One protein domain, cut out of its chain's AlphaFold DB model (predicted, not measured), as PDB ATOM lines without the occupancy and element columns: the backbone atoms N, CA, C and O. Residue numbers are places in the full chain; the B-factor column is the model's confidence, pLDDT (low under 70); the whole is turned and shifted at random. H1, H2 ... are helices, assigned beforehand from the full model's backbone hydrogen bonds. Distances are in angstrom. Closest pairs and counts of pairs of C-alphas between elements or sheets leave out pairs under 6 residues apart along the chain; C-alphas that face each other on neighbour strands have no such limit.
ATOM      1  N   GLU A  16     -11.598 -27.057 -13.342       90.44
ATOM      2  CA  GLU A  16     -11.161 -27.625 -14.622       90.44
ATOM      3  C   GLU A  16     -11.449 -29.126 -14.673       90.44
ATOM      4  O   GLU A  16     -12.077 -29.582 -15.618       90.44
ATOM      5  N   HIS A  17     -11.108 -29.867 -13.612       88.50
ATOM      6  CA  HIS A  17     -11.425 -31.294 -13.512       88.50
ATOM      7  C   HIS A  17     -12.941 -31.553 -13.559       88.50
ATOM      8  O   HIS A  17     -13.389 -32.515 -14.166       88.50
ATOM      9  N   PHE A  18     -13.754 -30.682 -12.951       86.81
ATOM     10  CA  PHE A  18     -15.215 -30.781 -13.020       86.81
ATOM     11  C   PHE A  18     -15.774 -30.544 -14.433       86.81
ATOM     12  O   PHE A  18     -16.722 -31.214 -14.843       86.81
ATOM     13  N   ILE A  19     -15.184 -29.602 -15.176       85.44
ATOM     14  CA  ILE A  19     -15.555 -29.297 -16.564       85.44
ATOM     15  C   ILE A  19     -15.108 -30.421 -17.506       85.44
ATOM     16  O   ILE A  19     -15.880 -30.815 -18.377       85.44
ATOM     17  N   GLU A  20     -13.888 -30.945 -17.338       85.00
ATOM     18  CA  GLU A  20     -13.328 -32.043 -18.144       85.00
ATOM     19  C   GLU A  20     -14.179 -33.312 -18.052       85.00
ATOM     20  O   GLU A  20     -14.479 -33.935 -19.070       85.00
ATOM     21  N   GLU A  21     -14.640 -33.641 -16.846       81.81
ATOM     22  CA  GLU A  21     -15.551 -34.763 -16.597       81.81
ATOM     23  C   GLU A  21     -16.996 -34.452 -17.046       81.81
ATOM     24  O   GLU A  21     -17.880 -35.298 -16.960       81.81
ATOM     25  N   ASN A  22     -17.258 -33.242 -17.560       76.12
ATOM     26  CA  ASN A  22     -18.538 -32.803 -18.123       76.12
ATOM     27  C   ASN A  22     -19.737 -33.093 -17.202       76.12
ATOM     28  O   ASN A  22     -20.814 -33.518 -17.641       76.12
ATOM     29  N   ASN A  23     -19.542 -32.864 -15.905       74.56
ATOM     30  CA  ASN A  23     -20.520 -33.223 -14.898       74.56
ATOM     31  C   ASN A  23     -21.763 -32.317 -15.003       74.56
ATOM     32  O   ASN A  23     -21.739 -31.128 -14.680       74.56
ATOM     33  N   ASN A  24     -22.877 -32.888 -15.460       68.38
ATOM     34  CA  ASN A  24     -24.099 -32.149 -15.792       68.38
ATOM     35  C   ASN A  24     -25.236 -32.410 -14.806       68.38
ATOM     36  O   ASN A  24     -26.414 -32.297 -15.146       68.38
ATOM     37  N   PHE A  25     -24.889 -32.739 -13.569       73.69
ATOM     38  CA  PHE A  25     -25.809 -33.221 -12.554       73.69
ATOM     39  C   PHE A  25     -27.138 -32.475 -12.425       73.69
ATOM     40  O   PHE A  25     -28.200 -33.059 -12.198       73.69
ATOM     41  N   TYR A  26     -27.067 -31.153 -12.562       71.31
ATOM     42  CA  TYR A  26     -28.196 -30.258 -12.403       71.31
ATOM     43  C   TYR A  26     -29.191 -30.383 -13.558       71.31
ATOM     44  O   TYR A  26     -30.398 -30.257 -13.356       71.31
ATOM     45  N   ALA A  27     -28.710 -30.734 -14.753       67.56
ATOM     46  CA  ALA A  27     -29.544 -31.022 -15.909       67.56
ATOM     47  C   ALA A  27     -30.466 -32.219 -15.651       67.56
ATOM     48  O   ALA A  27     -31.665 -32.139 -15.923       67.56
ATOM     49  N   SER A  28     -29.941 -33.300 -15.062       65.94
ATOM     50  CA  SER A  28     -30.734 -34.491 -14.723       65.94
ATOM     51  C   SER A  28     -31.839 -34.201 -13.704       65.94
ATOM     52  O   SER A  28     -32.850 -34.896 -13.681       65.94
ATOM     53  N   MET A  29     -31.685 -33.166 -12.874       70.31
ATOM     54  CA  MET A  29     -32.707 -32.786 -11.897       70.31
ATOM     55  C   MET A  29     -33.855 -31.973 -12.495       70.31
ATOM     56  O   MET A  29     -34.960 -32.034 -11.964       70.31
ATOM     57  N   ILE A  30     -33.623 -31.227 -13.581       66.00
ATOM     58  CA  ILE A  30     -34.658 -30.363 -14.167       66.00
ATOM     59  C   ILE A  30     -35.260 -30.942 -15.456       66.00
ATOM     60  O   ILE A  30     -36.434 -30.703 -15.737       66.00
ATOM     61  N   LEU A  31     -34.490 -31.693 -16.250       60.41
ATOM     62  CA  LEU A  31     -34.965 -32.273 -17.515       60.41
ATOM     63  C   LEU A  31     -35.754 -33.570 -17.309       60.41
ATOM     64  O   LEU A  31     -36.707 -33.834 -18.041       60.41
ATOM     65  N   ASP A  32     -35.390 -34.359 -16.300       57.56
ATOM     66  CA  ASP A  32     -35.971 -35.678 -16.056       57.56
ATOM     67  C   ASP A  32     -37.192 -35.557 -15.128       57.56
ATOM     68  O   ASP A  32     -37.182 -35.948 -13.959       57.56
ATOM     69  N   GLY A  33     -38.289 -35.008 -15.664       49.59
ATOM     70  CA  GLY A  33     -39.562 -34.823 -14.948       49.59
ATOM     71  C   GLY A  33     -40.176 -36.106 -14.354       49.59
ATOM     72  O   GLY A  33     -41.103 -36.015 -13.552       49.59
ATOM     73  N   ASN A  34     -39.646 -37.288 -14.699       45.44
ATOM     74  CA  ASN A  34     -40.103 -38.600 -14.229       45.44
ATOM     75  C   ASN A  34     -39.265 -39.222 -13.092       45.44
ATOM     76  O   ASN A  34     -39.769 -40.120 -12.423       45.44
ATOM     77  N   ARG A  35     -38.049 -38.735 -12.782       51.53
ATOM     78  CA  ARG A  35     -37.307 -39.127 -11.551       51.53
ATOM     79  C   ARG A  35     -37.689 -38.263 -10.340       51.53
ATOM     80  O   ARG A  35     -36.943 -38.150  -9.365       51.53
ATOM     81  N   SER A  36     -38.850 -37.616 -10.433       54.47
ATOM     82  CA  SER A  36     -39.226 -36.434  -9.664       54.47
ATOM     83  C   SER A  36     -39.122 -36.639  -8.164       54.47
ATOM     84  O   SER A  36     -38.554 -35.791  -7.503       54.47
ATOM     85  N   ARG A  37     -39.558 -37.766  -7.601       55.44
ATOM     86  CA  ARG A  37     -39.680 -37.873  -6.140       55.44
ATOM     87  C   ARG A  37     -38.352 -37.978  -5.382       55.44
ATOM     88  O   ARG A  37     -38.257 -37.505  -4.250       55.44
ATOM     89  N   GLU A  38     -37.344 -38.612  -5.971       60.59
ATOM     90  CA  GLU A  38     -36.048 -38.850  -5.316       60.59
ATOM     91  C   GLU A  38     -35.138 -37.627  -5.455       60.59
ATOM     92  O   GLU A  38     -34.571 -37.152  -4.470       60.59
ATOM     93  N   ASN A  39     -35.100 -37.050  -6.659       66.00
ATOM     94  CA  ASN A  39     -34.352 -35.829  -6.952       66.00
ATOM     95  C   ASN A  39     -35.011 -34.578  -6.346       66.00
ATOM     96  O   ASN A  39     -34.316 -33.624  -5.997       66.00
ATOM     97  N   GLU A  40     -36.335 -34.578  -6.154       70.50
ATOM     98  CA  GLU A  40     -37.057 -33.465  -5.531       70.50
ATOM     99  C   GLU A  40     -36.604 -33.224  -4.092       70.50
ATOM    100  O   GLU A  40     -36.432 -32.072  -3.705       70.50
ATOM    101  N   GLN A  41     -36.347 -34.268  -3.298       75.62
ATOM    102  CA  GLN A  41     -35.886 -34.075  -1.916       75.62
ATOM    103  C   GLN A  41     -34.539 -33.347  -1.872       75.62
ATOM    104  O   GLN A  41     -34.336 -32.442  -1.058       75.62
ATOM    105  N   PHE A  42     -33.639 -33.706  -2.781       77.31
ATOM    106  CA  PHE A  42     -32.344 -33.061  -2.933       77.31
ATOM    107  C   PHE A  42     -32.455 -31.620  -3.389       77.31
ATOM    108  O   PHE A  42     -31.894 -30.719  -2.765       77.31
ATOM    109  N   TYR A  43     -33.214 -31.407  -4.461       78.19
ATOM    110  CA  TYR A  43     -33.441 -30.086  -5.012       78.19
ATOM    111  C   TYR A  43     -34.113 -29.171  -3.985       78.19
ATOM    112  O   TYR A  43     -33.732 -28.010  -3.853       78.19
ATOM    113  N   GLN A  44     -35.063 -29.680  -3.197       82.81
ATOM    114  CA  GLN A  44     -35.708 -28.923  -2.126       82.81
ATOM    115  C   GLN A  44     -34.722 -28.546  -1.015       82.81
ATOM    116  O   GLN A  44     -34.771 -27.418  -0.526       82.81
ATOM    117  N   ARG A  45     -33.822 -29.451  -0.600       87.12
ATOM    118  CA  ARG A  45     -32.775 -29.120   0.386       87.12
ATOM    119  C   ARG A  45     -31.824 -28.064  -0.159       87.12
ATOM    120  O   ARG A  45     -31.592 -27.062   0.510       87.12
ATOM    121  N   PHE A  46     -31.339 -28.253  -1.382       87.69
ATOM    122  CA  PHE A  46     -30.479 -27.291  -2.059       87.69
ATOM    123  C   PHE A  46     -31.148 -25.921  -2.189       87.69
ATOM    124  O   PHE A  46     -30.586 -24.924  -1.755       87.69
ATOM    125  N   SER A  47     -32.388 -25.877  -2.673       87.38
ATOM    126  CA  SER A  47     -33.164 -24.640  -2.827       87.38
ATOM    127  C   SER A  47     -33.425 -23.934  -1.494       87.38
ATOM    128  O   SER A  47     -33.573 -22.719  -1.470       87.38
ATOM    129  N   LYS A  48     -33.474 -24.664  -0.372       90.69
ATOM    130  CA  LYS A  48     -33.576 -24.067   0.970       90.69
ATOM    131  C   LYS A  48     -32.252 -23.471   1.449       90.69
ATOM    132  O   LYS A  48     -32.268 -22.423   2.084       90.69
ATOM    133  N   VAL A  49     -31.129 -24.132   1.166       92.69
ATOM    134  CA  VAL A  49     -29.789 -23.707   1.611       92.69
ATOM    135  C   VAL A  49     -29.220 -22.599   0.721       92.69
ATOM    136  O   VAL A  49     -28.607 -21.660   1.222       92.69
ATOM    137  N   ALA A  50     -29.451 -22.677  -0.587       92.88
ATOM    138  CA  ALA A  50     -28.914 -21.769  -1.596       92.88
ATOM    139  C   ALA A  50     -30.005 -21.311  -2.590       92.88
ATOM    140  O   ALA A  50     -29.893 -21.548  -3.795       92.88
ATOM    141  N   PRO A  51     -31.065 -20.622  -2.121       91.25
ATOM    142  CA  PRO A  51     -32.220 -20.259  -2.949       91.25
ATOM    143  C   PRO A  51     -31.862 -19.386  -4.157       91.25
ATOM    144  O   PRO A  51     -32.426 -19.564  -5.233       91.25
ATOM    145  N   LYS A  52     -30.911 -18.456  -3.997       92.56
ATOM    146  CA  LYS A  52     -30.465 -17.577  -5.091       92.56
ATOM    147  C   LYS A  52     -29.775 -18.369  -6.199       92.56
ATOM    148  O   LYS A  52     -30.131 -18.218  -7.359       92.56
ATOM    149  N   LEU A  53     -28.846 -19.248  -5.824       90.62
ATOM    150  CA  LEU A  53     -28.112 -20.085  -6.770       90.62
ATOM    151  C   LEU A  53     -29.043 -21.067  -7.492       90.62
ATOM    152  O   LEU A  53     -28.922 -21.260  -8.699       90.62
ATOM    153  N   ALA A  54     -30.012 -21.644  -6.774       87.25
ATOM    154  CA  ALA A  54     -31.025 -22.509  -7.370       87.25
ATOM    155  C   ALA A  54     -31.849 -21.783  -8.443       87.25
ATOM    156  O   ALA A  54     -32.070 -22.327  -9.529       87.25
ATOM    157  N   GLU A  55     -32.262 -20.545  -8.167       86.44
ATOM    158  CA  GLU A  55     -33.007 -19.724  -9.119       86.44
ATOM    159  C   GLU A  55     -32.133 -19.289 -10.312       86.44
ATOM    160  O   GLU A  55     -32.580 -19.407 -11.450       86.44
ATOM    161  N   GLU A  56     -30.874 -18.890 -10.093       87.19
ATOM    162  CA  GLU A  56     -29.911 -18.564 -11.165       87.19
ATOM    163  C   GLU A  56     -29.713 -19.741 -12.137       87.19
ATOM    164  O   GLU A  56     -29.807 -19.591 -13.361       87.19
ATOM    165  N   LEU A  57     -29.495 -20.947 -11.605       83.69
ATOM    166  CA  LEU A  57     -29.320 -22.144 -12.425       83.69
ATOM    167  C   LEU A  57     -30.618 -22.551 -13.137       83.69
ATOM    168  O   LEU A  57     -30.592 -22.984 -14.288       83.69
ATOM    169  N   LYS A  58     -31.773 -22.377 -12.489       80.12
ATOM    170  CA  LYS A  58     -33.085 -22.628 -13.101       80.12
ATOM    171  C   LYS A  58     -33.380 -21.656 -14.248       80.12
ATOM    172  O   LYS A  58     -33.953 -22.077 -15.252       80.12
ATOM    173  N   GLN A  59     -32.989 -20.388 -14.115       80.56
ATOM    174  CA  GLN A  59     -33.138 -19.360 -15.152       80.56
ATOM    175  C   GLN A  59     -32.189 -19.576 -16.333       80.56
ATOM    176  O   GLN A  59     -32.586 -19.347 -17.475       80.56
ATOM    177  N   SER A  60     -30.980 -20.084 -16.072       78.69
ATOM    178  CA  SER A  60     -30.017 -20.475 -17.117       78.69
ATOM    179  C   SER A  60     -30.604 -21.534 -18.065       78.69
ATOM    180  O   SER A  60     -30.296 -21.590 -19.255       78.69
ATOM    181  N   MET A  61     -31.547 -22.333 -17.563       71.12
ATOM    182  CA  MET A  61     -32.223 -23.378 -18.314       71.12
ATOM    183  C   MET A  61     -33.512 -22.862 -18.999       71.12
ATOM    184  O   MET A  61     -34.644 -23.109 -18.558       71.12
ATOM    185  N   THR A  62     -33.339 -22.125 -20.102       64.81
ATOM    186  CA  THR A  62     -34.436 -21.540 -20.901       64.81
ATOM    187  C   THR A  62     -35.350 -22.606 -21.536       64.81
ATOM    188  O   THR A  62     -34.941 -23.747 -21.768       64.81
ATOM    189  N   MET A  63     -36.611 -22.255 -21.852       54.62
ATOM    190  CA  MET A  63     -37.560 -23.166 -22.530       54.62
ATOM    191  C   MET A  63     -37.017 -23.722 -23.859       54.62
ATOM    192  O   MET A  63     -37.343 -24.851 -24.220       54.62
ATOM    193  N   GLU A  64     -36.158 -22.971 -24.551       56.53
ATOM    194  CA  GLU A  64     -35.545 -23.363 -25.826       56.53
ATOM    195  C   GLU A  64     -34.579 -24.556 -25.686       56.53
ATOM    196  O   GLU A  64     -34.417 -25.354 -26.614       56.53
ATOM    197  N   ASN A  65     -33.990 -24.723 -24.498       61.78
ATOM    198  CA  ASN A  65     -33.057 -25.803 -24.184       61.78
ATOM    199  C   ASN A  65     -33.744 -27.018 -23.536       61.78
ATOM    200  O   ASN A  65     -33.237 -28.135 -23.637       61.78
ATOM    201  N   ARG A  66     -34.938 -26.842 -22.949       56.47
ATOM    202  CA  ARG A  66     -35.720 -27.930 -22.325       56.47
ATOM    203  C   ARG A  66     -36.141 -29.027 -23.305       56.47
ATOM    204  O   ARG A  66     -36.254 -30.177 -22.904       56.47
ATOM    205  N   GLY A  67     -36.353 -28.689 -24.579       53.47
ATOM    206  CA  GLY A  67     -36.763 -29.647 -25.614       53.47
ATOM    207  C   GLY A  67     -35.618 -30.425 -26.270       53.47
ATOM    208  O   GLY A  67     -35.878 -31.369 -27.010       53.47
ATOM    209  N   LYS A  68     -34.358 -30.037 -26.027       56.97
ATOM    210  CA  LYS A  68     -33.179 -30.610 -26.704       56.97
ATOM    211  C   LYS A  68     -32.447 -31.673 -25.869       56.97
ATOM    212  O   LYS A  68     -31.541 -32.326 -26.381       56.97
ATOM    213  N   GLY A  69     -32.875 -31.895 -24.623       58.41
ATOM    214  CA  GLY A  69     -32.377 -32.975 -23.764       58.41
ATOM    215  C   GLY A  69     -30.849 -32.985 -23.621       58.41
ATOM    216  O   GLY A  69     -30.221 -31.937 -23.518       58.41
ATOM    217  N   MET A  70     -30.255 -34.185 -23.644       57.22
ATOM    218  CA  MET A  70     -28.808 -34.425 -23.491       57.22
ATOM    219  C   MET A  70     -27.962 -34.080 -24.732       57.22
ATOM    220  O   MET A  70     -26.752 -34.277 -24.717       57.22
ATOM    221  N   ALA A  71     -28.573 -33.590 -25.818       57.97
ATOM    222  CA  ALA A  71     -27.866 -33.270 -27.061       57.97
ATOM    223  C   ALA A  71     -27.222 -31.869 -27.058       57.97
ATOM    224  O   ALA A  71     -26.618 -31.465 -28.053       57.97
ATOM    225  N   LEU A  72     -27.378 -31.104 -25.974       62.06
ATOM    226  CA  LEU A  72     -26.786 -29.778 -25.850       62.06
ATOM    227  C   LEU A  72     -25.368 -29.856 -25.271       62.06
ATOM    228  O   LEU A  72     -25.148 -30.574 -24.297       62.06
ATOM    229  N   PRO A  73     -24.417 -29.070 -25.801       65.75
ATOM    230  CA  PRO A  73     -23.155 -28.841 -25.114       65.75
ATOM    231  C   PRO A  73     -23.449 -28.065 -23.817       65.75
ATOM    232  O   PRO A  73     -23.869 -26.907 -23.868       65.75
ATOM    233  N   TRP A  74     -23.288 -28.712 -22.658       68.44
ATOM    234  CA  TRP A  74     -23.682 -28.169 -21.345       68.44
ATOM    235  C   TRP A  74     -22.973 -26.866 -20.981       68.44
ATOM    236  O   TRP A  74     -23.569 -26.008 -20.335       68.44
ATOM    237  N   GLU A  75     -21.770 -26.670 -21.518       67.75
ATOM    238  CA  GLU A  75     -21.015 -25.413 -21.491       67.75
ATOM    239  C   GLU A  75     -21.779 -24.199 -22.049       67.75
ATOM    240  O   GLU A  75     -21.443 -23.061 -21.737       67.75
ATOM    241  N   LYS A  76     -22.813 -24.425 -22.873       70.56
ATOM    242  CA  LYS A  76     -23.679 -23.376 -23.438       70.56
ATOM    243  C   LYS A  76     -25.016 -23.246 -22.712       70.56
ATOM    244  O   LYS A  76     -25.803 -22.367 -23.053       70.56
ATOM    245  N   VAL A  77     -25.297 -24.140 -21.765       72.81
ATOM    246  CA  VAL A  77     -26.568 -24.198 -21.027       72.81
ATOM    247  C   VAL A  77     -26.398 -23.636 -19.628       72.81
ATOM    248  O   VAL A  77     -27.248 -22.875 -19.172       72.81
ATOM    249  N   PHE A  78     -25.308 -23.992 -18.954       76.25
ATOM    250  CA  PHE A  78     -25.070 -23.577 -17.586       76.25
ATOM    251  C   PHE A  78     -23.742 -22.833 -17.430       76.25
ATOM    252  O   PHE A  78     -22.746 -23.204 -18.051       76.25
ATOM    253  N   PRO A  79     -23.699 -21.836 -16.534       86.19
ATOM    254  CA  PRO A  79     -22.441 -21.307 -16.037       86.19
ATOM    255  C   PRO A  79     -21.716 -22.381 -15.204       86.19
ATOM    256  O   PRO A  79     -22.216 -22.814 -14.162       86.19
ATOM    257  N   TRP A  80     -20.548 -22.834 -15.675       85.56
ATOM    258  CA  TRP A  80     -19.767 -23.905 -15.037       85.56
ATOM    259  C   TRP A  80     -19.333 -23.574 -13.606       85.56
ATOM    260  O   TRP A  80     -19.343 -24.448 -12.743       85.56
ATOM    261  N   ASP A  81     -19.003 -22.315 -13.328       89.56
ATOM    262  CA  ASP A  81     -18.666 -21.819 -11.992       89.56
ATOM    263  C   ASP A  81     -19.840 -21.974 -11.012       89.56
ATOM    264  O   ASP A  81     -19.659 -22.414  -9.875       89.56
ATOM    265  N   LYS A  82     -21.059 -21.691 -11.477       89.56
ATOM    266  CA  LYS A  82     -22.291 -21.829 -10.692       89.56
ATOM    267  C   LYS A  82     -22.697 -23.282 -10.501       89.56
ATOM    268  O   LYS A  82     -23.136 -23.650  -9.412       89.56
ATOM    269  N   LEU A  83     -22.523 -24.122 -11.525       87.31
ATOM    270  CA  LEU A  83     -22.696 -25.568 -11.382       87.31
ATOM    271  C   LEU A  83     -21.712 -26.137 -10.367       87.31
ATOM    272  O   LEU A  83     -22.112 -26.907  -9.502       87.31
ATOM    273  N   TRP A  84     -20.453 -25.717 -10.421       89.25
ATOM    274  CA  TRP A  84     -19.432 -26.146  -9.476       89.25
ATOM    275  C   TRP A  84     -19.738 -25.709  -8.038       89.25
ATOM    276  O   TRP A  84     -19.569 -26.474  -7.086       89.25
ATOM    277  N   GLU A  85     -20.237 -24.487  -7.853       91.94
ATOM    278  CA  GLU A  85     -20.714 -24.018  -6.553       91.94
ATOM    279  C   GLU A  85     -21.884 -24.867  -6.041       91.94
ATOM    280  O   GLU A  85     -21.851 -25.349  -4.904       91.94
ATOM    281  N   ALA A  86     -22.883 -25.113  -6.890       88.75
ATOM    282  CA  ALA A  86     -24.032 -25.931  -6.534       88.75
ATOM    283  C   ALA A  86     -23.625 -27.374  -6.226       88.75
ATOM    284  O   ALA A  86     -24.118 -27.939  -5.255       88.75
ATOM    285  N   TYR A  87     -22.674 -27.935  -6.974       87.44
ATOM    286  CA  TYR A  87     -22.131 -29.267  -6.742       87.44
ATOM    287  C   TYR A  87     -21.581 -29.406  -5.321       87.44
ATOM    288  O   TYR A  87     -21.989 -30.308  -4.593       87.44
ATOM    289  N   LYS A  88     -20.722 -28.475  -4.886       88.81
ATOM    290  CA  LYS A  88     -20.134 -28.488  -3.533       88.81
ATOM    291  C   LYS A  88     -21.182 -28.389  -2.425       88.81
ATOM    292  O   LYS A  88     -21.008 -28.957  -1.352       88.81
ATOM    293  N   ILE A  89     -22.258 -27.642  -2.661       90.12
ATOM    294  CA  ILE A  89     -23.345 -27.512  -1.686       90.12
ATOM    295  C   ILE A  89     -24.149 -28.809  -1.654       90.12
ATOM    296  O   ILE A  89     -24.368 -29.379  -0.589       90.12
ATOM    297  N   MET A  90     -24.571 -29.297  -2.814       85.50
ATOM    298  CA  MET A  90     -25.425 -30.475  -2.921       85.50
ATOM    299  C   MET A  90     -24.723 -31.752  -2.470       85.50
ATOM    300  O   MET A  90     -25.364 -32.580  -1.827       85.50
ATOM    301  N   SER A  91     -23.412 -31.869  -2.690       84.38
ATOM    302  CA  SER A  91     -22.620 -32.999  -2.206       84.38
ATOM    303  C   SER A  91     -22.575 -33.092  -0.674       84.38
ATOM    304  O   SER A  91     -22.410 -34.176  -0.123       84.38
ATOM    305  N   SER A  92     -22.813 -31.989   0.041       86.38
ATOM    306  CA  SER A  92     -22.941 -31.990   1.508       86.38
ATOM    307  C   SER A  92     -24.347 -32.336   2.020       86.38
ATOM    308  O   SER A  92     -24.535 -32.547   3.217       86.38
ATOM    309  N   LEU A  93     -25.346 -32.404   1.132       85.81
ATOM    310  CA  LEU A  93     -26.767 -32.574   1.474       85.81
ATOM    311  C   LEU A  93     -27.299 -33.990   1.196       85.81
ATOM    312  O   LEU A  93     -28.520 -34.197   1.187       85.81
ATOM    313  N   VAL A  94     -26.384 -34.939   0.979       81.81
ATOM    314  CA  VAL A  94     -26.646 -36.360   0.719       81.81
ATOM    315  C   VAL A  94     -26.620 -37.140   2.028       81.81
ATOM    316  O   VAL A  94     -25.597 -37.127   2.710       81.81
ATOM    317  N   TYR A  95     -27.682 -37.870   2.373       84.75
ATOM    318  CA  TYR A  95     -27.745 -38.617   3.635       84.75
ATOM    319  C   TYR A  95     -28.025 -40.108   3.430       84.75
ATOM    320  O   TYR A  95     -28.738 -40.502   2.514       84.75
ATOM    321  N   ILE A  96     -27.524 -40.949   4.347       80.38
ATOM    322  CA  ILE A  96     -27.636 -42.427   4.290       80.38
ATOM    323  C   ILE A  96     -29.090 -42.915   4.137       80.38
ATOM    324  O   ILE A  96     -29.356 -43.985   3.596       80.38
ATOM    325  N   GLY A  97     -30.056 -42.137   4.627       76.69
ATOM    326  CA  GLY A  97     -31.478 -42.473   4.568       76.69
ATOM    327  C   GLY A  97     -32.152 -42.209   3.221       76.69
ATOM    328  O   GLY A  97     -33.294 -42.647   3.042       76.69
ATOM    329  N   ASP A  98     -31.481 -41.513   2.307       77.25
ATOM    330  CA  ASP A  98     -32.087 -41.045   1.072       77.25
ATOM    331  C   ASP A  98     -32.309 -42.183   0.070       77.25
ATOM    332  O   ASP A  98     -31.528 -43.129  -0.020       77.25
ATOM    333  N   LEU A  99     -33.417 -42.104  -0.672       70.44
ATOM    334  CA  LEU A  99     -33.906 -43.197  -1.522       70.44
ATOM    335  C   LEU A  99     -32.875 -43.641  -2.569       70.44
ATOM    336  O   LEU A  99     -32.658 -44.834  -2.747       70.44
ATOM    337  N   TYR A 100     -32.180 -42.683  -3.176       65.38
ATOM    338  CA  TYR A 100     -31.175 -42.919  -4.213       65.38
ATOM    339  C   TYR A 100     -29.818 -43.406  -3.654       65.38
ATOM    340  O   TYR A 100     -28.990 -43.876  -4.427       65.38
ATOM    341  N   VAL A 101     -29.588 -43.326  -2.331       67.25
ATOM    342  CA  VAL A 101     -28.408 -43.906  -1.647       67.25
ATOM    343  C   VAL A 101     -28.609 -45.384  -1.338       67.25
ATOM    344  O   VAL A 101     -27.656 -46.150  -1.255       67.25
ATOM    345  N   LYS A 102     -29.863 -45.809  -1.176       58.59
ATOM    346  CA  LYS A 102     -30.212 -47.188  -0.810       58.59
ATOM    347  C   LYS A 102     -30.112 -48.184  -1.972       58.59
ATOM    348  O   LYS A 102     -30.235 -49.379  -1.727       58.59
TER     349      LYS A 102
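What this domain is: This is residues 16 to 102 of the 112 residues of an uncharacterized protein of uncultured archaeon (UniProt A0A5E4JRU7). Crossed helices make a compact, rounded cluster: H3, H4 and H6 have their centres in a triangle, and H2 lies over it, near the middle of the whole. Short H1 and H5 lie at the margin, and a long loop leads from H5 back to H6. The printed part has 87 residues with six named helices, H1 to H6 in chain order, and no named strand: all helix. The radius of gyration of the C-alphas is 12.8 A, and the spans are 34 by 29 by 25 A.

How they stand to each other: H1, residues 16 to 20, is close to but not clearly touching H6, residues 80 to 93; the closest C-alphas, of Ile 19 and Trp 80, are 7.0 A apart. H2, residues 25 to 31, touches H3, residues 36 to 49, at a steep tilt of 62 degrees, opposite ways, closest at C-alphas 29 and 39, 6.0 A. H3 and H4, residues 51 to 60, touch only at the corner, closest at C-alphas 47 and 54, 5.5 A. H6 touches H3 with residues 42 to 46 of H3, about perpendicular at 79 degrees, closest at C-alphas 46 and 90, 6.0 A. With its residues 82 to 86, H6 touches H4 at a steep tilt of 44 degrees, opposite ways, closest at C-alphas 53 and 86, 7.1 A. H5, residues 63 to 66, touches no helix. Each O i to N i+4 pair is within hydrogen-bond range in H1 and H4, but 2 of 3 in H2 and 8 of 10 in both H3 and H6; H5 is too short for such a pair.

Where its parts are: H1 begins at C-alpha 16 (-11.161, -27.625, -14.622). H1 to H6 measure 6.1, 10.5, 19.4, 14.3, 5.1 and 19.9 A. H6 ends at C-alpha 93 (-26.767, -32.574, 1.474).

The domain as a whole: The farthest C-alphas, of Glu 64 and Ile 96, are 36.5 A apart. The printed part has no cut; the link H5 to H6 is long. Low pLDDT includes residues 30 to 39 and 62 to 75.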